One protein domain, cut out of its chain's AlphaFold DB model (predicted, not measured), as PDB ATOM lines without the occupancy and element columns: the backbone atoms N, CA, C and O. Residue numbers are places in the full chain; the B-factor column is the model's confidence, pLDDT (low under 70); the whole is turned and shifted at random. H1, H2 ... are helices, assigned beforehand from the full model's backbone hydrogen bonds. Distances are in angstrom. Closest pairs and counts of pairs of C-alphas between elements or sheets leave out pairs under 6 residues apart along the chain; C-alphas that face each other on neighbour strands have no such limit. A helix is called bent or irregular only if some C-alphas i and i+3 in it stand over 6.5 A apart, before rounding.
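Overview. This is residues 60 to 143 of the 207 residues of the protein "Ppp1r12b protein" of Symbiodinium microadriaticum (UniProt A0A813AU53). Five helices run round an open U and back: H1 and H5 lie side by side at one end of the longest axis, H2 leads away from the last turns of H1, and H3, bent sharply so that its second arm folds back beside its first, makes the other end. H4 leads back from H3 toward H2, and the chain then goes on to H5, with few contacts across the gap between the two ends. The printed part has 84 residues with five named helices, H1 to H5 in that order, and no named strand; its class is all helix. It is only just compact, close to loose, with a radius of gyration of the C-alphas of 13.7 A and a rounded outline of 38 by 28 by 20 A.

Arrangement. H1, residues 60 to 77, touches H2, residues 81 to 91, with residues 72 to 76 alone; the closest C-alphas, of Leu 76 and Thr 84, are 6.3 A apart. Their lines are about perpendicular, at 75 degrees. H2 is the hub, touching three other helices. H3, residues 94 to 115, was assigned as one helix by its hydrogen bonds but is bent: C-alphas 105 and 108 are 9.4 A apart. Its arm H3a, residues 94 to 105, is itself irregular, with C-alphas 95 and 98 7.2 A apart. H3a touches H2 only at the corner, with residues 96 to 100 alone, closest at the C-alphas of Glu 91 and Ala 97, 5.8 A, and about perpendicular at 85 degrees. The arm H3b, residues 108 to 115, touches residues 99 to 103 of H3a, closest at the C-alphas of Ile 103 and Ala 110, 5.1 A; they run opposite ways at a shallow tilt of 30 degrees. H4, residues 118 to 127, is close to H3b but not clearly touching it; the closest C-alphas, of Tyr 115 and Met 121, are 7.0 A apart. H4 only just touches H2, with 3 pairs of C-alphas within 8 A, the closest being Leu 90 and Ala 127 at 6.9 A; they run opposite ways at a steep tilt of 43 degrees. H5, residues 133 to 143, touches H1, closest at the C-alphas of Gln 64 and Ile 139, 5.8 A, opposite ways at a shallow tilt of 23 degrees. H1 and H4 are apart, and so are H4 and H5. Each O i to N i+4 pair is within hydrogen-bond range in H1, H2, H3b, H4 and H5, and 6 of 8 are in H3a.

Along the chain. H1 measures 25.4 A from C-alpha 60 at (396.485, 170.138, 297.918) to C-alpha 77. H2 spans 15.3 A, H3a 17.4 A from C-alpha 94 at (372.120, 161.331, 274.679), H3b 10.2 A and H4 14.2 A. H5 spans 15.2 A and ends at C-alpha 143, (399.133, 175.665, 293.756).

Size, cuts and confidence. The C-alphas farthest apart, of Arg 105 and Asp 141, are 39.2 A apart, while those of Arg 60 and Gln 143 are 7.4 A apart. Residues 104 to 109, which belong to H3, stand free. The four links between the helices are tight, and the printed part has no cut. The mean pLDDT of the printed part is 90.2, and no printed residue is under 70.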
ATOM      1  N   ARG A  60     396.711 169.238 299.056       90.19
ATOM      2  CA  ARG A  60     396.485 170.138 297.918       90.19
ATOM      3  C   ARG A  60     395.416 169.616 296.963       90.19
ATOM      4  O   ARG A  60     394.557 170.391 296.551       90.19
ATOM      5  N   ALA A  61     395.488 168.338 296.591       90.12
ATOM      6  CA  ALA A  61     394.504 167.723 295.705       90.12
ATOM      7  C   ALA A  61     393.101 167.797 296.322       90.12
ATOM      8  O   ALA A  61     392.158 168.222 295.662       90.12
ATOM      9  N   TRP A  62     392.990 167.494 297.616       87.94
ATOM     10  CA  TRP A  62     391.744 167.629 298.362       87.94
ATOM     11  C   TRP A  62     391.222 169.074 298.376       87.94
ATOM     12  O   TRP A  62     390.056 169.287 298.059       87.94
ATOM     13  N   MET A  63     392.070 170.079 298.640       88.44
ATOM     14  CA  MET A  63     391.666 171.495 298.612       88.44
ATOM     15  C   MET A  63     391.151 171.926 297.232       88.44
ATOM     16  O   MET A  63     390.191 172.688 297.143       88.44
ATOM     17  N   GLN A  64     391.765 171.436 296.151       90.94
ATOM     18  CA  GLN A  64     391.298 171.702 294.785       90.94
ATOM     19  C   GLN A  64     389.925 171.076 294.534       90.94
ATOM     20  O   GLN A  64     389.045 171.742 293.989       90.94
ATOM     21  N   THR A  65     389.723 169.827 294.962       89.31
ATOM     22  CA  THR A  65     388.414 169.168 294.887       89.31
ATOM     23  C   THR A  65     387.364 169.943 295.678       89.31
ATOM     24  O   THR A  65     386.311 170.244 295.127       89.31
ATOM     25  N   GLN A  66     387.663 170.343 296.918       87.56
ATOM     26  CA  GLN A  66     386.737 171.122 297.745       87.56
ATOM     27  C   GLN A  66     386.385 172.470 297.118       87.56
ATOM     28  O   GLN A  66     385.217 172.830 297.104       87.56
ATOM     29  N   ALA A  67     387.350 173.189 296.540       91.12
ATOM     30  CA  ALA A  67     387.077 174.463 295.875       91.12
ATOM     31  C   ALA A  67     386.079 174.314 294.709       91.12
ATOM     32  O   ALA A  67     385.205 175.161 294.527       91.12
ATOM     33  N   ILE A  68     386.188 173.227 293.937       91.44
ATOM     34  CA  ILE A  68     385.252 172.920 292.846       91.44
ATOM     35  C   ILE A  68     383.885 172.505 293.407       91.44
ATOM     36  O   ILE A  68     382.858 173.008 292.952       91.44
ATOM     37  N   THR A  69     383.862 171.601 294.388       89.56
ATOM     38  CA  THR A  69     382.626 171.111 295.014       89.56
ATOM     39  C   THR A  69     381.840 172.247 295.659       89.56
ATOM     40  O   THR A  69     380.648 172.385 295.399       89.56
ATOM     41  N   GLU A  70     382.509 173.096 296.436       90.94
ATOM     42  CA  GLU A  70     381.899 174.231 297.123       90.94
ATOM     43  C   GLU A  70     381.297 175.230 296.135       90.94
ATOM     44  O   GLU A  70     380.164 175.673 296.315       90.94
ATOM     45  N   TYR A  71     382.002 175.521 295.034       93.00
ATOM     46  CA  TYR A  71     381.471 176.381 293.978       93.00
ATOM     47  C   TYR A  71     380.129 175.867 293.451       93.00
ATOM     48  O   TYR A  71     379.157 176.623 293.399       93.00
ATOM     49  N   TYR A  72     380.052 174.587 293.075       92.06
ATOM     50  CA  TYR A  72     378.814 174.028 292.533       92.06
ATOM     51  C   TYR A  72     377.718 173.914 293.597       92.06
ATOM     52  O   TYR A  72     376.578 174.279 293.313       92.06
ATOM     53  N   ASN A  73     378.049 173.487 294.818       90.62
ATOM     54  CA  ASN A  73     377.085 173.362 295.914       90.62
ATOM     55  C   ASN A  73     376.462 174.708 296.287       90.62
ATOM     56  O   ASN A  73     375.238 174.810 296.382       90.62
ATOM     57  N   THR A  74     377.282 175.749 296.451       92.56
ATOM     58  CA  THR A  74     376.802 177.100 296.764       92.56
ATOM     59  C   THR A  74     375.924 177.642 295.635       92.56
ATOM     60  O   THR A  74     374.845 178.175 295.889       92.56
ATOM     61  N   ARG A  75     376.331 177.470 294.371       93.25
ATOM     62  CA  ARG A  75     375.556 177.940 293.210       93.25
ATOM     63  C   ARG A  75     374.208 177.233 293.095       93.25
ATOM     64  O   ARG A  75     373.194 177.900 292.921       93.25
ATOM     65  N   LEU A  76     374.183 175.909 293.253       91.56
ATOM     66  CA  LEU A  76     372.944 175.132 293.255       91.56
ATOM     67  C   LEU A  76     372.029 175.522 294.423       91.56
ATOM     68  O   LEU A  76     370.841 175.746 294.215       91.56
ATOM     69  N   SER A  77     372.581 175.668 295.631       92.25
ATOM     70  CA  SER A  77     371.808 176.041 296.826       92.25
ATOM     71  C   SER A  77     371.205 177.443 296.720       92.25
ATOM     72  O   SER A  77     370.106 177.681 297.212       92.25
ATOM     73  N   ASN A  78     371.894 178.357 296.034       94.12
ATOM     74  CA  ASN A  78     371.415 179.716 295.775       94.12
ATOM     75  C   ASN A  78     370.498 179.817 294.542       94.12
ATOM     76  O   ASN A  78     370.081 180.920 294.194       94.12
ATOM     77  N   GLY A  79     370.189 178.699 293.875       91.81
ATOM     78  CA  GLY A  79     369.306 178.676 292.710       91.81
ATOM     79  C   GLY A  79     369.913 179.292 291.447       91.81
ATOM     80  O   GLY A  79     369.184 179.850 290.632       91.81
ATOM     81  N   ASP A  80     371.235 179.221 291.269       94.25
ATOM     82  CA  ASP A  80     371.905 179.718 290.063       94.25
ATOM     83  C   ASP A  80     371.401 178.964 288.820       94.25
ATOM     84  O   ASP A  80     371.679 177.774 288.622       94.25
ATOM     85  N   GLU A  81     370.635 179.661 287.978       94.62
ATOM     86  CA  GLU A  81     369.997 179.067 286.803       94.62
ATOM     87  C   GLU A  81     371.014 178.564 285.776       94.62
ATOM     88  O   GLU A  81     370.762 177.564 285.108       94.62
ATOM     89  N   VAL A  82     372.179 179.208 285.647       91.44
ATOM     90  CA  VAL A  82     373.199 178.802 284.671       91.44
ATOM     91  C   VAL A  82     373.769 177.445 285.057       91.44
ATOM     92  O   VAL A  82     373.838 176.537 284.226       91.44
ATOM     93  N   VAL A  83     374.157 177.289 286.324       91.88
ATOM     94  CA  VAL A  83     374.665 176.014 286.838       91.88
ATOM     95  C   VAL A  83     373.568 174.950 286.793       91.88
ATOM     96  O   VAL A  83     373.802 173.863 286.264       91.88
ATOM     97  N   THR A  84     372.359 175.278 287.248       93.00
ATOM     98  CA  THR A  84     371.209 174.360 287.238       93.00
ATOM     99  C   THR A  84     370.889 173.862 285.827       93.00
ATOM    100  O   THR A  84     370.736 172.660 285.601       93.00
ATOM    101  N   ASN A  85     370.869 174.756 284.837       92.88
ATOM    102  CA  ASN A  85     370.604 174.396 283.447       92.88
ATOM    103  C   ASN A  85     371.697 173.506 282.851       92.88
ATOM    104  O   ASN A  85     371.379 172.604 282.077       92.88
ATOM    105  N   LYS A  86     372.968 173.694 283.231       92.00
ATOM    106  CA  LYS A  86     374.055 172.794 282.818       92.00
ATOM    107  C   LYS A  86     373.864 171.381 283.372       92.00
ATOM    108  O   LYS A  86     373.982 170.426 282.609       92.00
ATOM    109  N   PHE A  87     373.496 171.239 284.647       89.94
ATOM    110  CA  PHE A  87     373.175 169.929 285.227       89.94
ATOM    111  C   PHE A  87     371.978 169.269 284.524       89.94
ATOM    112  O   PHE A  87     372.067 168.109 284.123       89.94
ATOM    113  N   ASN A  88     370.908 170.025 284.266       89.94
ATOM    114  CA  ASN A  88     369.751 169.529 283.512       89.94
ATOM    115  C   ASN A  88     370.120 169.104 282.078       89.94
ATOM    116  O   ASN A  88     369.553 168.154 281.535       89.94
ATOM    117  N   ALA A  89     371.058 169.809 281.441       90.88
ATOM    118  CA  ALA A  89     371.542 169.473 280.107       90.88
ATOM    119  C   ALA A  89     372.396 168.196 280.098       90.88
ATOM    120  O   ALA A  89     372.316 167.438 279.133       90.88
ATOM    121  N   LEU A  90     373.172 167.930 281.157       90.69
ATOM    122  CA  LEU A  90     373.920 166.676 281.298       90.69
ATOM    123  C   LEU A  90     372.989 165.465 281.334       90.69
ATOM    124  O   LEU A  90     373.234 164.497 280.619       90.69
ATOM    125  N   GLU A  91     371.918 165.533 282.126       86.62
ATOM    126  CA  GLU A  91     370.947 164.439 282.250       86.62
ATOM    127  C   GLU A  91     370.256 164.137 280.912       86.62
ATOM    128  O   GLU A  91     370.016 162.982 280.567       86.62
ATOM    129  N   LYS A  92     369.977 165.183 280.126       87.56
ATOM    130  CA  LYS A  92     369.333 165.077 278.810       87.56
ATOM    131  C   LYS A  92     370.310 164.780 277.671       87.56
ATOM    132  O   LYS A  92     369.868 164.620 276.533       87.56
ATOM    133  N   ASN A  93     371.617 164.731 277.930       88.81
ATOM    134  CA  ASN A  93     372.613 164.481 276.896       88.81
ATOM    135  C   ASN A  93     372.537 163.008 276.445       88.81
ATOM    136  O   ASN A  93     372.790 162.129 277.267       88.81
ATOM    137  N   PRO A  94     372.259 162.708 275.160       88.00
ATOM    138  CA  PRO A  94     372.120 161.331 274.679       88.00
ATOM    139  C   PRO A  94     373.346 160.443 274.934       88.00
ATOM    140  O   PRO A  94     373.192 159.243 275.148       88.00
ATOM    141  N   GLU A  95     374.556 161.015 274.952       86.56
ATOM    142  CA  GLU A  95     375.788 160.266 275.236       86.56
ATOM    143  C   GLU A  95     375.972 159.941 276.725       86.56
ATOM    144  O   GLU A  95     376.734 159.037 277.063       86.56
ATOM    145  N   LEU A  96     375.309 160.684 277.615       89.56
ATOM    146  CA  LEU A  96     375.418 160.528 279.068       89.56
ATOM    147  C   LEU A  96     374.159 159.910 279.686       89.56
ATOM    148  O   LEU A  96     374.220 159.404 280.804       89.56
ATOM    149  N   ALA A  97     373.036 159.906 278.965       88.19
ATOM    150  CA  ALA A  97     371.739 159.453 279.455       88.19
ATOM    151  C   ALA A  97     371.798 158.030 280.029       88.19
ATOM    152  O   ALA A  97     371.329 157.797 281.138       88.19
ATOM    153  N   ALA A  98     372.451 157.095 279.329       89.19
ATOM    154  CA  ALA A  98     372.600 155.717 279.805       89.19
ATOM    155  C   ALA A  98     373.365 155.623 281.140       89.19
ATOM    156  O   ALA A  98     373.060 154.768 281.966       89.19
ATOM    157  N   ILE A  99     374.328 156.520 281.365       91.25
ATOM    158  CA  ILE A  99     375.115 156.571 282.601       91.25
ATOM    159  C   ILE A  99     374.276 157.148 283.740       91.25
ATOM    160  O   ILE A  99     374.277 156.598 284.835       91.25
ATOM    161  N   PHE A 100     373.525 158.225 283.494       89.88
ATOM    162  CA  PHE A 100     372.627 158.783 284.507       89.88
ATOM    163  C   PHE A 100     371.514 157.805 284.889       89.88
ATOM    164  O   PHE A 100     371.203 157.683 286.071       89.88
ATOM    165  N   GLU A 101     370.951 157.072 283.930       90.75
ATOM    166  CA  GLU A 101     369.968 156.022 284.215       90.75
ATOM    167  C   GLU A 101     370.571 154.878 285.042       90.75
ATOM    168  O   GLU A 101     369.950 154.419 286.001       90.75
ATOM    169  N   ASP A 102     371.801 154.455 284.739       91.00
ATOM    170  CA  ASP A 102     372.516 153.466 285.550       91.00
ATOM    171  C   ASP A 102     372.766 153.973 286.980       91.00
ATOM    172  O   ASP A 102     372.474 153.274 287.948       91.00
ATOM    173  N   ILE A 103     373.186 155.232 287.139       92.06
ATOM    174  CA  ILE A 103     373.371 155.866 288.455       92.06
ATOM    175  C   ILE A 103     372.047 155.972 289.222       92.06
ATOM    176  O   ILE A 103     372.016 155.697 290.419       92.06
ATOM    177  N   LYS A 104     370.930 156.312 288.569       90.62
ATOM    178  CA  LYS A 104     369.606 156.339 289.218       90.62
ATOM    179  C   LYS A 104     369.179 154.958 289.720       90.62
ATOM    180  O   LYS A 104     368.509 154.868 290.746       90.62
ATOM    181  N   ARG A 105     369.558 153.887 289.013       93.25
ATOM    182  CA  ARG A 105     369.211 152.501 289.377       93.25
ATOM    183  C   ARG A 105     370.158 151.902 290.416       93.25
ATOM    184  O   ARG A 105     369.692 151.241 291.339       93.25
ATOM    185  N   GLY A 106     371.464 152.101 290.256       89.56
ATOM    186  CA  GLY A 106     372.517 151.522 291.095       89.56
ATOM    187  C   GLY A 106     373.015 152.435 292.220       89.56
ATOM    188  O   GLY A 106     373.837 152.017 293.038       89.56
ATOM    189  N   GLY A 107     372.539 153.680 292.270       90.06
ATOM    190  CA  GLY A 107     372.895 154.666 293.284       90.06
ATOM    191  C   GLY A 107     374.396 154.959 293.337       90.06
ATOM    192  O   GLY A 107     375.101 154.972 292.325       90.06
ATOM    193  N   ASN A 108     374.900 155.164 294.556       86.19
ATOM    194  CA  ASN A 108     376.298 155.532 294.794       86.19
ATOM    195  C   ASN A 108     377.299 154.498 294.257       86.19
ATOM    196  O   ASN A 108     378.392 154.872 293.844       86.19
ATOM    197  N   GLN A 109     376.944 153.210 294.227       87.25
ATOM    198  CA  GLN A 109     377.846 152.174 293.724       87.25
ATOM    199  C   GLN A 109     378.076 152.309 292.214       87.25
ATOM    200  O   GLN A 109     379.224 152.260 291.771       87.25
ATOM    201  N   ALA A 110     377.013 152.531 291.434       90.06
ATOM    202  CA  ALA A 110     377.126 152.793 290.000       90.06
ATOM    203  C   ALA A 110     377.894 154.099 289.735       90.06
ATOM    204  O   ALA A 110     378.801 154.132 288.906       90.06
ATOM    205  N   ALA A 111     377.625 155.156 290.512       87.94
ATOM    206  CA  ALA A 111     378.367 156.415 290.400       87.94
ATOM    207  C   ALA A 111     379.881 156.225 290.608       87.94
ATOM    208  O   ALA A 111     380.679 156.735 289.820       87.94
ATOM    209  N   MET A 112     380.284 155.436 291.612       85.19
ATOM    210  CA  MET A 112     381.696 155.133 291.877       85.19
ATOM    211  C   MET A 112     382.356 154.314 290.758       85.19
ATOM    212  O   MET A 112     383.536 154.512 290.475       85.19
ATOM    213  N   GLN A 113     381.616 153.426 290.088       88.62
ATOM    214  CA  GLN A 113     382.141 152.680 288.937       88.62
ATOM    215  C   GLN A 113     382.441 153.604 287.753       88.62
ATOM    216  O   GLN A 113     383.494 153.483 287.125       88.62
ATOM    217  N   HIS A 114     381.558 154.568 287.481       88.56
ATOM    218  CA  HIS A 114     381.756 155.544 286.405       88.56
ATOM    219  C   HIS A 114     382.804 156.603 286.746       88.56
ATOM    220  O   HIS A 114     383.484 157.087 285.844       88.56
ATOM    221  N   TYR A 115     382.980 156.935 288.027       83.94
ATOM    222  CA  TYR A 115     383.928 157.951 288.496       83.94
ATOM    223  C   TYR A 115     385.368 157.713 288.010       83.94
ATOM    224  O   TYR A 115     386.067 158.657 287.647       83.94
ATOM    225  N   HIS A 116     385.806 156.454 287.940       84.12
ATOM    226  CA  HIS A 116     387.155 156.104 287.486       84.12
ATOM    227  C   HIS A 116     387.332 156.131 285.955       84.12
ATOM    228  O   HIS A 116     388.446 155.945 285.461       84.12
ATOM    229  N   ASN A 117     386.267 156.374 285.185       89.44
ATOM    230  CA  ASN A 117     386.329 156.486 283.730       89.44
ATOM    231  C   ASN A 117     386.750 157.908 283.321       89.44
ATOM    232  O   ASN A 117     385.922 158.797 283.125       89.44
ATOM    233  N   GLU A 118     388.058 158.123 283.179       88.81
ATOM    234  CA  GLU A 118     388.631 159.425 282.819       88.81
ATOM    235  C   GLU A 118     388.078 160.006 281.497       88.81
ATOM    236  O   GLU A 118     387.660 161.168 281.505       88.81
ATOM    237  N   PRO A 119     387.973 159.250 280.380       91.44
ATOM    238  CA  PRO A 119     387.335 159.755 279.161       91.44
ATOM    239  C   PRO A 119     385.912 160.275 279.383       91.44
ATOM    240  O   PRO A 119     385.540 161.318 278.838       91.44
ATOM    241  N   LEU A 120     385.118 159.576 280.196       90.50
ATOM    242  CA  LEU A 120     383.775 160.014 280.559       90.50
ATOM    243  C   LEU A 120     383.806 161.283 281.418       90.50
ATOM    244  O   LEU A 120     383.094 162.241 281.115       90.50
ATOM    245  N   MET A 121     384.645 161.328 282.455       90.19
ATOM    246  CA  MET A 121     384.773 162.509 283.316       90.19
ATOM    247  C   MET A 121     385.208 163.747 282.519       90.19
ATOM    248  O   MET A 121     384.689 164.841 282.746       90.19
ATOM    249  N   LEU A 122     386.077 163.586 281.516       90.31
ATOM    250  CA  LEU A 122     386.448 164.663 280.593       90.31
ATOM    251  C   LEU A 122     385.264 165.135 279.737       90.31
ATOM    252  O   LEU A 122     385.118 166.339 279.519       90.31
ATOM    253  N   LYS A 123     384.399 164.225 279.266       90.69
ATOM    254  CA  LYS A 123     383.165 164.601 278.552       90.69
ATOM    255  C   LYS A 123     382.216 165.393 279.451       90.69
ATOM    256  O   LYS A 123     381.735 166.444 279.030       90.69
ATOM    257  N   ILE A 124     381.999 164.933 280.686       91.44
ATOM    258  CA  ILE A 124     381.164 165.631 281.675       91.44
ATOM    259  C   ILE A 124     381.747 167.016 281.974       91.44
ATOM    260  O   ILE A 124     381.026 168.009 281.914       91.44
ATOM    261  N   SER A 125     383.059 167.110 282.210       90.44
ATOM    262  CA  SER A 125     383.745 168.384 282.448       90.44
ATOM    263  C   SER A 125     383.544 169.363 281.289       90.44
ATOM    264  O   SER A 125     383.150 170.506 281.515       90.44
ATOM    265  N   ARG A 126     383.723 168.919 280.037       90.50
ATOM    266  CA  ARG A 126     383.486 169.758 278.847       90.50
ATOM    267  C   ARG A 126     382.039 170.226 278.751       90.50
ATOM    268  O   ARG A 126     381.811 171.401 278.485       90.50
ATOM    269  N   ALA A 127     381.078 169.342 279.005       90.19
ATOM    270  CA  ALA A 127     379.660 169.690 278.986       90.19
ATOM    271  C   ALA A 127     379.277 170.681 280.106       90.19
ATOM    272  O   ALA A 127     378.423 171.540 279.900       90.19
ATOM    273  N   MET A 128     379.972 170.649 281.247       90.56
ATOM    274  CA  MET A 128     379.845 171.655 282.311       90.56
ATOM    275  C   MET A 128     380.570 172.980 282.007       90.56
ATOM    276  O   MET A 128     380.399 173.965 282.735       90.56
ATOM    277  N   GLY A 129     381.325 173.051 280.908       89.06
ATOM    278  CA  GLY A 129     382.102 174.226 280.507       89.06
ATOM    279  C   GLY A 129     383.502 174.295 281.124       89.06
ATOM    280  O   GLY A 129     384.080 175.374 281.183       89.06
ATOM    281  N   GLY A 130     384.047 173.164 281.575       89.50
ATOM    282  CA  GLY A 130     385.356 173.083 282.218       89.50
ATOM    283  C   GLY A 130     385.346 173.591 283.660       89.50
ATOM    284  O   GLY A 130     384.315 173.589 284.332       89.50
ATOM    285  N   VAL A 131     386.521 174.000 284.144       88.75
ATOM    286  CA  VAL A 131     386.670 174.610 285.472       88.75
ATOM    287  C   VAL A 131     386.260 176.088 285.386       88.75
ATOM    288  O   VAL A 131     386.831 176.807 284.564       88.75
ATOM    289  N   PRO A 132     385.315 176.564 286.218       91.19
ATOM    290  CA  PRO A 132     384.923 177.974 286.255       91.19
ATOM    291  C   PRO A 132     386.110 178.916 286.522       91.19
ATOM    292  O   PRO A 132     387.074 178.543 287.199       91.19
ATOM    293  N   GLU A 133     386.057 180.151 286.019       89.81
ATOM    294  CA  GLU A 133     387.164 181.114 286.143       89.81
ATOM    295  C   GLU A 133     387.420 181.519 287.603       89.81
ATOM    296  O   GLU A 133     388.573 181.601 288.045       89.81
ATOM    297  N   GLU A 134     386.354 181.679 288.391       88.25
ATOM    298  CA  GLU A 134     386.454 182.008 289.815       88.25
ATOM    299  C   GLU A 134     387.187 180.897 290.576       88.25
ATOM    300  O   GLU A 134     388.087 181.160 291.375       88.25
ATOM    301  N   VAL A 135     386.875 179.640 290.252       92.44
ATOM    302  CA  VAL A 135     387.538 178.468 290.837       92.44
ATOM    303  C   VAL A 135     388.969 178.334 290.324       92.44
ATOM    304  O   VAL A 135     389.866 177.981 291.085       92.44
ATOM    305  N   THR A 136     389.227 178.673 289.060       92.38
ATOM    306  CA  THR A 136     390.578 178.664 288.478       92.38
ATOM    307  C   THR A 136     391.523 179.583 289.249       92.38
ATOM    308  O   THR A 136     392.673 179.217 289.499       92.38
ATOM    309  N   THR A 137     391.044 180.755 289.673       91.81
ATOM    310  CA  THR A 137     391.826 181.685 290.501       91.81
ATOM    311  C   THR A 137     392.163 181.072 291.861       91.81
ATOM    312  O   THR A 137     393.324 181.090 292.271       91.81
ATOM    313  N   VAL A 138     391.185 180.440 292.518       91.38
ATOM    314  CA  VAL A 138     391.387 179.735 293.796       91.38
ATOM    315  C   VAL A 138     392.373 178.569 293.643       91.38
ATOM    316  O   VAL A 138     393.295 178.424 294.443       91.38
ATOM    317  N   ILE A 139     392.252 177.767 292.581       92.00
ATOM    318  CA  ILE A 139     393.163 176.647 292.300       92.00
ATOM    319  C   ILE A 139     394.598 177.139 292.077       92.00
ATOM    320  O   ILE A 139     395.535 176.534 292.605       92.00
ATOM    321  N   LYS A 140     394.791 178.233 291.328       93.00
ATOM    322  CA  LYS A 140     396.119 178.839 291.125       93.00
ATOM    323  C   LYS A 140     396.733 179.286 292.450       93.00
ATOM    324  O   LYS A 140     397.913 179.026 292.689       93.00
ATOM    325  N   ASP A 141     395.937 179.890 293.327       90.50
ATOM    326  CA  ASP A 141     396.390 180.291 294.660       90.50
ATOM    327  C   ASP A 141     396.848 179.074 295.485       90.50
ATOM    328  O   ASP A 141     397.987 179.045 295.959       90.50
ATOM    329  N   ILE A 142     396.028 178.014 295.524       90.38
ATOM    330  CA  ILE A 142     396.325 176.731 296.190       90.38
ATOM    331  C   ILE A 142     397.624 176.085 295.661       90.38
ATOM    332  O   ILE A 142     398.373 175.448 296.406       90.38
ATOM    333  N   GLN A 143     397.911 176.212 294.363       90.94
ATOM    334  CA  GLN A 143     399.133 175.665 293.756       90.94
ATOM    335  C   GLN A 143     400.382 176.501 294.066       90.94
ATOM    336  O   GLN A 143     401.484 175.952 294.221       90.94
TER     337      GLN A 143